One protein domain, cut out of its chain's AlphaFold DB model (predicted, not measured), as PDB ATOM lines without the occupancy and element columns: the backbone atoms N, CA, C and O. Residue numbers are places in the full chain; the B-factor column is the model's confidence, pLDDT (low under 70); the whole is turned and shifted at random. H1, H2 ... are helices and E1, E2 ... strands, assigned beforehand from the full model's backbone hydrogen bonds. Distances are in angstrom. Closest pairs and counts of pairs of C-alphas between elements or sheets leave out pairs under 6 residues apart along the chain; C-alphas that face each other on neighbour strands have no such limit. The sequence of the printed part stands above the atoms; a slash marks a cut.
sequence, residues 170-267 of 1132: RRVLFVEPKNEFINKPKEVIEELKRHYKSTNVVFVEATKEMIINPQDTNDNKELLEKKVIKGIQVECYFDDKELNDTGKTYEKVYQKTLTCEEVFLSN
ATOM      1  N   ARG A 170      18.976  20.920 -12.926       90.06
ATOM      2  CA  ARG A 170      20.046  21.622 -12.205       90.06
ATOM      3  C   ARG A 170      19.657  23.080 -11.973       90.06
ATOM      4  O   ARG A 170      18.999  23.684 -12.816       90.06
ATOM      5  N   ARG A 171      20.111  23.635 -10.856       90.69
ATOM      6  CA  ARG A 171      20.039  25.052 -10.500       90.69
ATOM      7  C   ARG A 171      21.429  25.595 -10.215       90.69
ATOM      8  O   ARG A 171      22.343  24.845  -9.871       90.69
ATOM      9  N   VAL A 172      21.551  26.909 -10.328       90.62
ATOM     10  CA  VAL A 172      22.773  27.645 -10.023       90.62
ATOM     11  C   VAL A 172      22.460  28.624  -8.901       90.62
ATOM     12  O   VAL A 172      21.599  29.483  -9.054       90.62
ATOM     13  N   LEU A 173      23.146  28.471  -7.773       92.25
ATOM     14  CA  LEU A 173      23.098  29.394  -6.642       92.25
ATOM     15  C   LEU A 173      24.380  30.227  -6.616       92.25
ATOM     16  O   LEU A 173      25.412  29.811  -7.151       92.25
ATOM     17  N   PHE A 174      24.331  31.391  -5.977       92.69
ATOM     18  CA  PHE A 174      25.521  32.208  -5.748       92.69
ATOM     19  C   PHE A 174      25.653  32.533  -4.262       92.69
ATOM     20  O   PHE A 174      24.715  33.045  -3.658       92.69
ATOM     21  N   VAL A 175      26.799  32.200  -3.677       94.00
ATOM     22  CA  VAL A 175      27.073  32.308  -2.242       94.00
ATOM     23  C   VAL A 175      28.065  33.443  -2.007       94.00
ATOM     24  O   VAL A 175      29.187  33.397  -2.516       94.00
ATOM     25  N   GLU A 176      27.652  34.450  -1.239       93.06
ATOM     26  CA  GLU A 176      28.473  35.591  -0.819       93.06
ATOM     27  C   GLU A 176      29.189  35.261   0.501       93.06
ATOM     28  O   GLU A 176      28.519  35.018   1.510       93.06
ATOM     29  N   PRO A 177      30.534  35.206   0.517       94.44
ATOM     30  CA  PRO A 177      31.318  34.994   1.730       94.44
ATOM     31  C   PRO A 177      31.139  36.146   2.721       94.44
ATOM     32  O   PRO A 177      30.950  37.286   2.307       94.44
ATOM     33  N   LYS A 178      31.285  35.881   4.025       93.62
ATOM     34  CA  LYS A 178      31.437  36.975   5.003       93.62
ATOM     35  C   LYS A 178      32.763  37.695   4.776       93.62
ATOM     36  O   LYS A 178      33.711  37.081   4.281       93.62
ATOM     37  N   ASN A 179      32.865  38.947   5.228       90.31
ATOM     38  CA  ASN A 179      34.056  39.795   5.069       90.31
ATOM     39  C   ASN A 179      35.387  39.090   5.397       90.31
ATOM     40  O   ASN A 179      36.349  39.202   4.640       90.31
ATOM     41  N   GLU A 180      35.432  38.302   6.474       92.00
ATOM     42  CA  GLU A 180      36.632  37.565   6.903       92.00
ATOM     43  C   GLU A 180      37.035  36.398   5.969       92.00
ATOM     44  O   GLU A 180      38.197  35.985   5.963       92.00
ATOM     45  N   PHE A 181      36.112  35.892   5.139       90.88
ATOM     46  CA  PHE A 181      36.315  34.755   4.230       90.88
ATOM     47  C   PHE A 181      36.359  35.136   2.738       90.88
ATOM     48  O   PHE A 181      36.557  34.255   1.900       90.88
ATOM     49  N   ILE A 182      36.243  36.421   2.372       88.19
ATOM     50  CA  ILE A 182      36.261  36.890   0.963       88.19
ATOM     51  C   ILE A 182      37.510  36.410   0.201       88.19
ATOM     52  O   ILE A 182      37.443  36.059  -0.979       88.19
ATOM     53  N   ASN A 183      38.659  36.367   0.879       88.69
ATOM     54  CA  ASN A 183      39.930  35.911   0.308       88.69
ATOM     55  C   ASN A 183      40.280  34.458   0.677       88.69
ATOM     56  O   ASN A 183      41.389  34.004   0.401       88.69
ATOM     57  N   LYS A 184      39.336  33.716   1.271       90.94
ATOM     58  CA  LYS A 184      39.494  32.322   1.716       90.94
ATOM     59  C   LYS A 184      38.423  31.407   1.094       90.94
ATOM     60  O   LYS A 184      37.686  30.731   1.813       90.94
ATOM     61  N   PRO A 185      38.337  31.327  -0.247       89.00
ATOM     62  CA  PRO A 185      37.282  30.574  -0.931       89.00
ATOM     63  C   PRO A 185      37.295  29.077  -0.590       89.00
ATOM     64  O   PRO A 185      36.244  28.442  -0.560       89.00
ATOM     65  N   LYS A 186      38.467  28.511  -0.265       91.69
ATOM     66  CA  LYS A 186      38.611  27.102   0.134       91.69
ATOM     67  C   LYS A 186      37.802  26.759   1.387       91.69
ATOM     68  O   LYS A 186      37.114  25.745   1.387       91.69
ATOM     69  N   GLU A 187      37.827  27.618   2.407       92.94
ATOM     70  CA  GLU A 187      37.097  27.399   3.666       92.94
ATOM     71  C   GLU A 187      35.575  27.445   3.436       92.94
ATOM     72  O   GLU A 187      34.833  26.602   3.951       92.94
ATOM     73  N   VAL A 188      35.120  28.367   2.576       92.12
ATOM     74  CA  VAL A 188      33.715  28.452   2.143       92.12
ATOM     75  C   VAL A 188      33.302  27.177   1.404       92.12
ATOM     76  O   VAL A 188      32.293  26.552   1.734       92.12
ATOM     77  N   ILE A 189      34.106  26.735   0.433       92.31
ATOM     78  CA  ILE A 189      33.847  25.517  -0.347       92.31
ATOM     79  C   ILE A 189      33.819  24.272   0.552       92.31
ATOM     80  O   ILE A 189      33.004  23.379   0.323       92.31
ATOM     81  N   GLU A 190      34.662  24.182   1.580       92.62
ATOM     82  CA  GLU A 190      34.648  23.064   2.530       92.62
ATOM     83  C   GLU A 190      33.357  22.993   3.351       92.62
ATOM     84  O   GLU A 190      32.821  21.899   3.559       92.62
ATOM     85  N   GLU A 191      32.821  24.134   3.799       93.00
ATOM     86  CA  GLU A 191      31.505  24.172   4.448       93.00
ATOM     87  C   GLU A 191      30.399  23.712   3.493       93.00
ATOM     88  O   GLU A 191      29.567  22.876   3.863       93.00
ATOM     89  N   LEU A 192      30.423  24.187   2.246       92.25
ATOM     90  CA  LEU A 192      29.440  23.804   1.233       92.25
ATOM     91  C   LEU A 192      29.530  22.307   0.876       92.25
ATOM     92  O   LEU A 192      28.503  21.629   0.789       92.25
ATOM     93  N   LYS A 193      30.738  21.745   0.749       91.38
ATOM     94  CA  LYS A 193      30.956  20.301   0.535       91.38
ATOM     95  C   LYS A 193      30.394  19.463   1.686       91.38
ATOM     96  O   LYS A 193      29.726  18.457   1.439       91.38
ATOM     97  N   ARG A 194      30.596  19.900   2.939       89.62
ATOM     98  CA  ARG A 194      30.010  19.254   4.132       89.62
ATOM     99  C   ARG A 194      28.479  19.266   4.105       89.62
ATOM    100  O   ARG A 194      27.862  18.312   4.580       89.62
ATOM    101  N   HIS A 195      27.869  20.310   3.545       89.19
ATOM    102  CA  HIS A 195      26.415  20.409   3.415       89.19
ATOM    103  C   HIS A 195      25.846  19.419   2.390       89.19
ATOM    104  O   HIS A 195      24.902  18.691   2.709       89.19
ATOM    105  N   TYR A 196      26.400  19.391   1.173       86.81
ATOM    106  CA  TYR A 196      25.813  18.638   0.061       86.81
ATOM    107  C   TYR A 196      26.099  17.135   0.101       86.81
ATOM    108  O   TYR A 196      25.290  16.376  -0.423       86.81
ATOM    109  N   LYS A 197      27.199  16.688   0.731       72.50
ATOM    110  CA  LYS A 197      27.633  15.272   0.840       72.50
ATOM    111  C   LYS A 197      27.740  14.488  -0.488       72.50
ATOM    112  O   LYS A 197      28.199  13.350  -0.468       72.50
ATOM    113  N   SER A 198      27.335  15.060  -1.621       69.31
ATOM    114  CA  SER A 198      27.282  14.440  -2.941       69.31
ATOM    115  C   SER A 198      28.405  14.970  -3.833       69.31
ATOM    116  O   SER A 198      28.803  16.131  -3.754       69.31
ATOM    117  N   THR A 199      28.921  14.111  -4.712       67.69
ATOM    118  CA  THR A 199      30.015  14.440  -5.643       67.69
ATOM    119  C   THR A 199      29.552  15.199  -6.889       67.69
ATOM    120  O   THR A 199      30.382  15.619  -7.685       67.69
ATOM    121  N   ASN A 200      28.240  15.380  -7.075       79.88
ATOM    122  CA  ASN A 200      27.657  15.943  -8.301       79.88
ATOM    123  C   ASN A 200      27.380  17.457  -8.216       79.88
ATOM    124  O   ASN A 200      26.755  18.022  -9.118       79.88
ATOM    125  N   VAL A 201      27.827  18.104  -7.136       87.69
ATOM    126  CA  VAL A 201      27.745  19.557  -6.953       87.69
ATOM    127  C   VAL A 201      29.057  20.197  -7.388       87.69
ATOM    128  O   VAL A 201      30.134  19.775  -6.963       87.69
ATOM    129  N   VAL A 202      28.965  21.221  -8.235       90.50
ATOM    130  CA  VAL A 202      30.130  21.945  -8.761       90.50
ATOM    131  C   VAL A 202      30.239  23.296  -8.063       90.50
ATOM    132  O   VAL A 202      29.248  24.013  -7.943       90.50
ATOM    133  N   PHE A 203      31.448  23.638  -7.619       92.25
ATOM    134  CA  PHE A 203      31.769  24.905  -6.964       92.25
ATOM    135  C   PHE A 203      32.737  25.692  -7.846       92.25
ATOM    136  O   PHE A 203      33.796  25.171  -8.196       92.25
ATOM    137  N   VAL A 204      32.380  26.923  -8.206       91.31
ATOM    138  CA  VAL A 204      33.196  27.793  -9.066       91.31
ATOM    139  C   VAL A 204      33.350  29.150  -8.398       91.31
ATOM    140  O   VAL A 204      32.360  29.805  -8.085       91.31
ATOM    141  N   GLU A 205      34.586  29.588  -8.184       91.12
ATOM    142  CA  GLU A 205      34.862  30.958  -7.751       91.12
ATOM    143  C   GLU A 205      34.471  31.932  -8.864       91.12
ATOM    144  O   GLU A 205      34.861  31.760 -10.020       91.12
ATOM    145  N   ALA A 206      33.680  32.949  -8.533       88.94
ATOM    146  CA  ALA A 206      33.201  33.910  -9.515       88.94
ATOM    147  C   ALA A 206      33.050  35.304  -8.904       88.94
ATOM    148  O   ALA A 206      32.666  35.466  -7.746       88.94
ATOM    149  N   THR A 207      33.331  36.316  -9.719       88.44
ATOM    150  CA  THR A 207      33.067  37.721  -9.402       88.44
ATOM    151  C   THR A 207      31.971  38.203 -10.338       88.44
ATOM    152  O   THR A 207      32.132  38.094 -11.552       88.44
ATOM    153  N   LYS A 208      30.845  38.665  -9.789       85.12
ATOM    154  CA  LYS A 208      29.639  38.985 -10.568       85.12
ATOM    155  C   LYS A 208      29.051  40.335 -10.184       85.12
ATOM    156  O   LYS A 208      29.134  40.743  -9.027       85.12
ATOM    157  N   GLU A 209      28.423  41.001 -11.146       81.31
ATOM    158  CA  GLU A 209      27.658  42.228 -10.916       81.31
ATOM    159  C   GLU A 209      26.256  41.876 -10.386       81.31
ATOM    160  O   GLU A 209      25.560  41.021 -10.938       81.31
ATOM    161  N   MET A 210      25.820  42.524  -9.306       77.38
ATOM    162  CA  MET A 210      24.488  42.326  -8.736       77.38
ATOM    163  C   MET A 210      23.501  43.361  -9.273       77.38
ATOM    164  O   MET A 210      23.770  44.560  -9.272       77.38
ATOM    165  N   ILE A 211      22.315  42.899  -9.663       72.31
ATOM    166  CA  ILE A 211      21.175  43.777  -9.937       72.31
ATOM    167  C   ILE A 211      20.540  44.138  -8.592       72.31
ATOM    168  O   ILE A 211      19.881  43.306  -7.968       72.31
ATOM    169  N   ILE A 212      20.764  45.365  -8.123       64.50
ATOM    170  CA  ILE A 212      20.298  45.824  -6.808       64.50
ATOM    171  C   ILE A 212      18.816  46.206  -6.889       64.50
ATOM    172  O   ILE A 212      18.422  47.056  -7.689       64.50
ATOM    173  N   ASN A 213      17.986  45.608  -6.033       62.47
ATOM    174  CA  ASN A 213      16.605  46.043  -5.838       62.47
ATOM    175  C   ASN A 213      16.564  47.153  -4.763       62.47
ATOM    176  O   ASN A 213      17.217  47.004  -3.729       62.47
ATOM    177  N   PRO A 214      15.774  48.236  -4.924       54.56
ATOM    178  CA  PRO A 214      15.539  49.237  -3.871       54.56
ATOM    179  C   PRO A 214      15.092  48.678  -2.525       54.56
ATOM    180  O   PRO A 214      15.200  49.354  -1.513       54.56
ATOM    181  N   GLN A 215      14.563  47.457  -2.502       55.69
ATOM    182  CA  GLN A 215      14.163  46.781  -1.273       55.69
ATOM    183  C   GLN A 215      15.322  46.060  -0.564       55.69
ATOM    184  O   GLN A 215      15.101  45.508   0.512       55.69
ATOM    185  N   ASP A 216      16.504  45.962  -1.176       54.31
ATOM    186  CA  ASP A 216      17.683  45.278  -0.623       54.31
ATOM    187  C   ASP A 216      18.672  46.226   0.067       54.31
ATOM    188  O   ASP A 216      19.555  45.752   0.776       54.31
ATOM    189  N   THR A 217      18.514  47.541  -0.100       54.53
ATOM    190  CA  THR A 217      19.328  48.555   0.580       54.53
ATOM    191  C   THR A 217      18.491  49.792   0.903       54.53
ATOM    192  O   THR A 217      17.665  50.229   0.100       54.53
ATOM    193  N   ASN A 218      18.702  50.353   2.096       49.81
ATOM    194  CA  ASN A 218      18.121  51.635   2.499       49.81
ATOM    195  C   ASN A 218      18.953  52.824   1.992       49.81
ATOM    196  O   ASN A 218      18.485  53.963   2.073       49.81
ATOM    197  N   ASP A 219      20.170  52.586   1.487       49.22
ATOM    198  CA  ASP A 219      21.036  53.648   0.998       49.22
ATOM    199  C   ASP A 219      20.691  54.002  -0.449       49.22
ATOM    200  O   ASP A 219      20.706  53.191  -1.383       49.22
ATOM    201  N   ASN A 220      20.370  55.277  -0.644       49.59
ATOM    202  CA  ASN A 220      19.995  55.779  -1.941       49.59
ATOM    203  C   ASN A 220      21.165  55.899  -2.929       49.59
ATOM    204  O   ASN A 220      20.890  55.957  -4.133       49.59
ATOM    205  N   LYS A 221      22.414  55.919  -2.455       48.50
ATOM    206  CA  LYS A 221      23.613  55.972  -3.303       48.50
ATOM    207  C   LYS A 221      23.980  54.596  -3.863       48.50
ATOM    208  O   LYS A 221      24.197  54.485  -5.063       48.50
ATOM    209  N   GLU A 222      23.894  53.543  -3.048       50.22
ATOM    210  CA  GLU A 222      24.228  52.166  -3.455       50.22
ATOM    211  C   GLU A 222      23.361  51.643  -4.608       50.22
ATOM    212  O   GLU A 222      23.829  50.897  -5.455       50.22
ATOM    213  N   LEU A 223      22.098  52.070  -4.693       51.75
ATOM    214  CA  LEU A 223      21.147  51.665  -5.741       51.75
ATOM    215  C   LEU A 223      21.522  52.083  -7.166       51.75
ATOM    216  O   LEU A 223      20.921  51.595  -8.124       51.75
ATOM    217  N   LEU A 224      22.450  53.026  -7.287       50.16
ATOM    218  CA  LEU A 224      23.002  53.513  -8.544       50.16
ATOM    219  C   LEU A 224      24.494  53.190  -8.642       50.16
ATOM    220  O   LEU A 224      25.143  53.639  -9.570       50.16
ATOM    221  N   GLU A 225      25.064  52.421  -7.719       53.53
ATOM    222  CA  GLU A 225      26.455  51.989  -7.794       53.53
ATOM    223  C   GLU A 225      26.514  50.514  -8.188       53.53
ATOM    224  O   GLU A 225      25.707  49.684  -7.769       53.53
ATOM    225  N   LYS A 226      27.470  50.169  -9.054       63.12
ATOM    226  CA  LYS A 226      27.675  48.782  -9.470       63.12
ATOM    227  C   LYS A 226      28.171  47.966  -8.275       63.12
ATOM    228  O   LYS A 226      29.360  48.006  -7.965       63.12
ATOM    229  N   LYS A 227      27.298  47.187  -7.628       73.81
ATOM    230  CA  LYS A 227      27.735  46.226  -6.605       73.81
ATOM    231  C   LYS A 227      28.327  44.993  -7.284       73.81
ATOM    232  O   LYS A 227      27.611  44.194  -7.884       73.81
ATOM    233  N   VAL A 228      29.642  44.842  -7.175       81.81
ATOM    234  CA  VAL A 228      30.382  43.662  -7.636       81.81
ATOM    235  C   VAL A 228      30.650  42.762  -6.435       81.81
ATOM    236  O   VAL A 228      31.240  43.206  -5.455       81.81
ATOM    237  N   ILE A 229      30.221  41.501  -6.501       86.38
ATOM    238  CA  ILE A 229      30.364  40.534  -5.407       86.38
ATOM    239  C   ILE A 229      31.307  39.416  -5.845       86.38
ATOM    240  O   ILE A 229      31.078  38.757  -6.864       86.38
ATOM    241  N   LYS A 230      32.358  39.181  -5.054       90.62
ATOM    242  CA  LYS A 230      33.241  38.016  -5.175       90.62
ATOM    243  C   LYS A 230      32.694  36.892  -4.300       90.62
ATOM    244  O   LYS A 230      32.523  37.079  -3.101       90.62
ATOM    245  N   GLY A 231      32.419  35.731  -4.886       92.94
ATOM    246  CA  GLY A 231      31.811  34.619  -4.163       92.94
ATOM    247  C   GLY A 231      31.938  33.276  -4.868       92.94
ATOM    248  O   GLY A 231      32.770  33.098  -5.760       92.94
ATOM    249  N   ILE A 232      31.118  32.316  -4.439       93.62
ATOM    250  CA  ILE A 232      31.126  30.940  -4.948       93.62
ATOM    251  C   ILE A 232      29.812  30.654  -5.675       93.62
ATOM    252  O   ILE A 232      28.732  30.682  -5.085       93.62
ATOM    253  N   GLN A 233      29.896  30.332  -6.961       93.00
ATOM    254  CA  GLN A 233      28.802  29.738  -7.715       93.00
ATOM    255  C   GLN A 233      28.677  28.253  -7.358       93.00
ATOM    256  O   GLN A 233      29.654  27.508  -7.421       93.00
ATOM    257  N   VAL A 234      27.461  27.826  -7.018       93.00
ATOM    258  CA  VAL A 234      27.137  26.443  -6.653       93.00
ATOM    259  C   VAL A 234      26.151  25.880  -7.667       93.00
ATOM    260  O   VAL A 234      25.001  26.314  -7.726       93.00
ATOM    261  N   GLU A 235      26.579  24.901  -8.457       91.75
ATOM    262  CA  GLU A 235      25.695  24.164  -9.359       91.75
ATOM    263  C   GLU A 235      25.263  22.849  -8.717       91.75
ATOM    264  O   GLU A 235      26.069  21.929  -8.565       91.75
ATOM    265  N   CYS A 236      23.984  22.738  -8.378       91.50
ATOM    266  CA  CYS A 236      23.396  21.559  -7.744       91.50
ATOM    267  C   CYS A 236      22.067  21.187  -8.408       91.50
ATOM    268  O   CYS A 236      21.577  21.895  -9.289       91.50
ATOM    269  N   TYR A 237      21.469  20.069  -8.024       91.62
ATOM    270  CA  TYR A 237      20.116  19.722  -8.440       91.62
ATOM    271  C   TYR A 237      19.072  20.336  -7.505       91.62
ATOM    272  O   TYR A 237      19.320  20.611  -6.332       91.62
ATOM    273  N   PHE A 238      17.862  20.551  -8.018       90.50
ATOM    274  CA  PHE A 238      16.739  21.008  -7.193       90.50
ATOM    275  C   PHE A 238      16.291  19.976  -6.142       90.50
ATOM    276  O   PHE A 238      15.663  20.365  -5.159       90.50
ATOM    277  N   ASP A 239      16.577  18.685  -6.344       88.12
ATOM    278  CA  ASP A 239      16.306  17.620  -5.371       88.12
ATOM    279  C   ASP A 239      17.434  17.422  -4.342       88.12
ATOM    280  O   ASP A 239      17.255  16.664  -3.388       88.12
ATOM    281  N   ASP A 240      18.555  18.140  -4.479       88.50
ATOM    282  CA  ASP A 240      19.589  18.196  -3.445       88.50
ATOM    283  C   ASP A 240      19.113  18.994  -2.217       88.50
ATOM    284  O   ASP A 240      18.187  19.812  -2.277       88.50
ATOM    285  N   LYS A 241      19.793  18.782  -1.083       87.12
ATOM    286  CA  LYS A 241      19.509  19.479   0.177       87.12
ATOM    287  C   LYS A 241      19.547  21.005  -0.011       87.12
ATOM    288  O   LYS A 241      20.425  21.546  -0.680       87.12
ATOM    289  N   GLU A 242      18.567  21.704   0.559       87.12
ATOM    290  CA  GLU A 242      18.496  23.165   0.485       87.12
ATOM    291  C   GLU A 242      19.521  23.832   1.397       87.12
ATOM    292  O   GLU A 242      19.643  23.491   2.574       87.12
ATOM    293  N   LEU A 243      20.209  24.826   0.837       89.06
ATOM    294  CA  LEU A 243      21.180  25.633   1.556       89.06
ATOM    295  C   LEU A 243      20.467  26.627   2.490       89.06
ATOM    296  O   LEU A 243      19.433  27.208   2.135       89.06
ATOM    297  N   ASN A 244      21.034  26.832   3.679       90.12
ATOM    298  CA  ASN A 244      20.580  27.870   4.604       90.12
ATOM    299  C   ASN A 244      20.902  29.254   4.031       90.12
ATOM    300  O   ASN A 244      21.904  29.389   3.329       90.12
ATOM    301  N   ASP A 245      20.095  30.266   4.356       86.69
ATOM    302  CA  ASP A 245      20.284  31.631   3.835       86.69
ATOM    303  C   ASP A 245      21.612  32.248   4.292       86.69
ATOM    304  O   ASP A 245      22.239  32.978   3.530       86.69
ATOM    305  N   THR A 246      22.070  31.886   5.494       91.12
ATOM    306  CA  THR A 246      23.361  32.277   6.072       91.12
ATOM    307  C   THR A 246      24.105  31.043   6.597       91.12
ATOM    308  O   THR A 246      23.495  30.002   6.876       91.12
ATOM    309  N   GLY A 247      25.430  31.136   6.714       91.75
ATOM    310  CA  GLY A 247      26.287  30.044   7.183       91.75
ATOM    311  C   GLY A 247      27.395  30.511   8.118       91.75
ATOM    312  O   GLY A 247      27.426  31.662   8.569       91.75
ATOM    313  N   LYS A 248      28.333  29.611   8.433       92.81
ATOM    314  CA  LYS A 248      29.508  29.977   9.239       92.81
ATOM    315  C   LYS A 248      30.448  30.869   8.432       92.81
ATOM    316  O   LYS A 248      30.833  31.919   8.935       92.81
ATOM    317  N   THR A 249      30.721  30.494   7.185       93.12
ATOM    318  CA  THR A 249      31.677  31.159   6.283       93.12
ATOM    319  C   THR A 249      31.041  32.118   5.274       93.12
ATOM    320  O   THR A 249      31.738  32.928   4.664       93.12
ATOM    321  N   TYR A 250      29.720  32.063   5.098       93.81
ATOM    322  CA  TYR A 250      29.004  32.869   4.112       93.81
ATOM    323  C   TYR A 250      27.868  33.679   4.732       93.81
ATOM    324  O   TYR A 250      27.242  33.268   5.713       93.81
ATOM    325  N   GLU A 251      27.638  34.855   4.162       92.12
ATOM    326  CA  GLU A 251      26.674  35.840   4.640       92.12
ATOM    327  C   GLU A 251      25.314  35.668   3.978       92.12
ATOM    328  O   GLU A 251      24.298  35.765   4.660       92.12
ATOM    329  N   LYS A 252      25.283  35.383   2.671       90.19
ATOM    330  CA  LYS A 252      24.032  35.322   1.914       90.19
ATOM    331  C   LYS A 252      24.097  34.348   0.744       90.19
ATOM    332  O   LYS A 252      25.145  34.149   0.129       90.19
ATOM    333  N   VAL A 253      22.946  33.770   0.413       91.06
ATOM    334  CA  VAL A 253      22.740  32.935  -0.776       91.06
ATOM    335  C   VAL A 253      21.729  33.617  -1.688       91.06
ATOM    336  O   VAL A 253      20.609  33.900  -1.274       91.06
ATOM    337  N   TYR A 254      22.123  33.854  -2.932       89.19
ATOM    338  CA  TYR A 254      21.289  34.450  -3.970       89.19
ATOM    339  C   TYR A 254      20.723  33.389  -4.912       89.19
ATOM    340  O   TYR A 254      21.296  32.302  -5.061       89.19
ATOM    341  N   GLN A 255      19.651  33.758  -5.617       87.56
ATOM    342  CA  GLN A 255      18.974  32.950  -6.641       87.56
ATOM    343  C   GLN A 255      18.275  31.707  -6.079       87.56
ATOM    344  O   GLN A 255      17.952  30.767  -6.807       87.56
ATOM    345  N   LYS A 256      18.000  31.706  -4.773       87.88
ATOM    346  CA  LYS A 256      17.307  30.612  -4.088       87.88
ATOM    347  C   LYS A 256      15.829  30.534  -4.473       87.88
ATOM    348  O   LYS A 256      15.254  29.448  -4.447       87.88
ATOM    349  N   THR A 257      15.224  31.665  -4.839       87.12
ATOM    350  CA  THR A 257      13.795  31.773  -5.184       87.12
ATOM    351  C   THR A 257      13.483  31.433  -6.640       87.12
ATOM    352  O   THR A 257      12.308  31.364  -6.996       87.12
ATOM    353  N   LEU A 258      14.503  31.216  -7.485       88.62
ATOM    354  CA  LEU A 258      14.297  30.761  -8.860       88.62
ATOM    355  C   LEU A 258      13.605  29.398  -8.865       88.62
ATOM    356  O   LEU A 258      14.086  28.437  -8.256       88.62
ATOM    357  N   THR A 259      12.484  29.315  -9.571       89.81
ATOM    358  CA  THR A 259      11.703  28.084  -9.646       89.81
ATOM    359  C   THR A 259      12.288  27.113 -10.668       89.81
ATOM    360  O   THR A 259      13.096  27.467 -11.533       89.81
ATOM    361  N   CYS A 260      11.882  25.848 -10.569       90.50
ATOM    362  CA  CYS A 260      12.328  24.802 -11.486       90.50
ATOM    363  C   CYS A 260      11.897  25.116 -12.929       90.50
ATOM    364  O   CYS A 260      12.638  24.881 -13.880       90.50
ATOM    365  N   GLU A 261      10.712  25.701 -13.069       91.88
ATOM    366  CA  GLU A 261      10.078  26.126 -14.309       91.88
ATOM    367  C   GLU A 261      10.848  27.269 -14.974       91.88
ATOM    368  O   GLU A 261      11.183  27.177 -16.155       91.88
ATOM    369  N   GLU A 262      11.177  28.310 -14.204       91.44
ATOM    370  CA  GLU A 262      11.941  29.470 -14.675       91.44
ATOM    371  C   GLU A 262      13.314  29.043 -15.198       91.44
ATOM    372  O   GLU A 262      13.715  29.424 -16.301       91.44
ATOM    373  N   VAL A 263      14.015  28.204 -14.428       90.88
ATOM    374  CA  VAL A 263      15.342  27.696 -14.785       90.88
ATOM    375  C   VAL A 263      15.270  26.770 -15.995       90.88
ATOM    376  O   VAL A 263      16.097  26.887 -16.899       90.88
ATOM    377  N   PHE A 264      14.289  25.867 -16.049       92.50
ATOM    378  CA  PHE A 264      14.128  24.949 -17.173       92.50
ATOM    379  C   PHE A 264      13.856  25.702 -18.479       92.50
ATOM    380  O   PHE A 264      14.592  25.522 -19.450       92.50
ATOM    381  N   LEU A 265      12.848  26.577 -18.508       93.56
ATOM    382  CA  LEU A 265      12.488  27.309 -19.725       93.56
ATOM    383  C   LEU A 265      13.639  28.201 -20.204       93.56
ATOM    384  O   LEU A 265      13.964  28.187 -21.393       93.56
ATOM    385  N   SER A 266      14.301  28.907 -19.284       90.88
ATOM    386  CA  SER A 266      15.382  29.841 -19.623       90.88
ATOM    387  C   SER A 266      16.653  29.135 -20.098       90.88
ATOM    388  O   SER A 266      17.228  29.522 -21.117       90.88
ATOM    389  N   ASN A 267      17.076  28.053 -19.430       88.31
ATOM    390  CA  ASN A 267      18.301  27.327 -19.794       88.31
ATOM    391  C   ASN A 267      18.228  26.681 -21.180       88.31
ATOM    392  O   ASN A 267      19.243  26.590 -21.868       88.31
TER     393      ASN A 267
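Overview. This is residues 170 to 267 of the 1132 residues of the protein "DNA polymerase" of Entamoeba histolytica (UniProt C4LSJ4). A strongly twisted sheet of four strands has H1 packed over one face, while the hairpin of E2 and E3 runs out into a long loop whose residues 216 to 221 stick out. H2 is a short helix near E1 that only grazes the sheet. The 98 printed residues have the order E1 H1 E2 E3 E4 H2; the sheet order is E2 - E3 - E1 - E4, all antiparallel, and the class is mixed, helices and strands. The whole is compact, with a radius of gyration of the C-alphas of 14.1 A, and flat, spanning 42 by 36 by 19 A.

Along the chain. E3, residues 227 to 237, is 27.6 A long; E2, residues 202 to 210, 21.1 A. E1, residues 170 to 177, is 22.4 A long and begins at C-alpha 170 (20.046, 21.622, -12.205). E4, residues 250 to 254, is 11.3 A long. H1, residues 185 to 196, is 16.6 A long; H2, residues 260 to 267, is 10.5 A long and ends at C-alpha 267 (18.301, 27.327, -19.794).

Arrangement. In the hairpin, N 204 and O 233 are 2.9 A apart; E2 bends by 69 degrees at residue 207, E3 by 69 degrees at 230. Between E3 and E1, N 173 and O 234 are 2.8 A apart; between E1 and E4, N 176 and O 252, 2.9 A. H1 is on the sheet, two layers, at a height over the sheet of 8.3 A, and runs along E3 at 26 degrees on the local plane; the closest C-alphas, of Pro 185 and Ile 232, are 7.4 A apart. E1, H1 and E2 form a split strand-helix-strand unit, two strands running the same way with E3 between them, its crossover right-handed. The closest C-alphas of E1 and H2, Arg 171 and Val 263, are 6.9 A apart; H1 and H2 are apart. In H1 and H2 every O i to N i+4 pair is within hydrogen-bond range.

Size, cuts and confidence. The farthest C-alphas, of Thr 199 and Asn 220, are 42.7 A apart. The printed part has no cut. The links E2 to E3 and E3 to E4 are long. Residues 198 to 199 and 212 to 226 have pLDDT under 70.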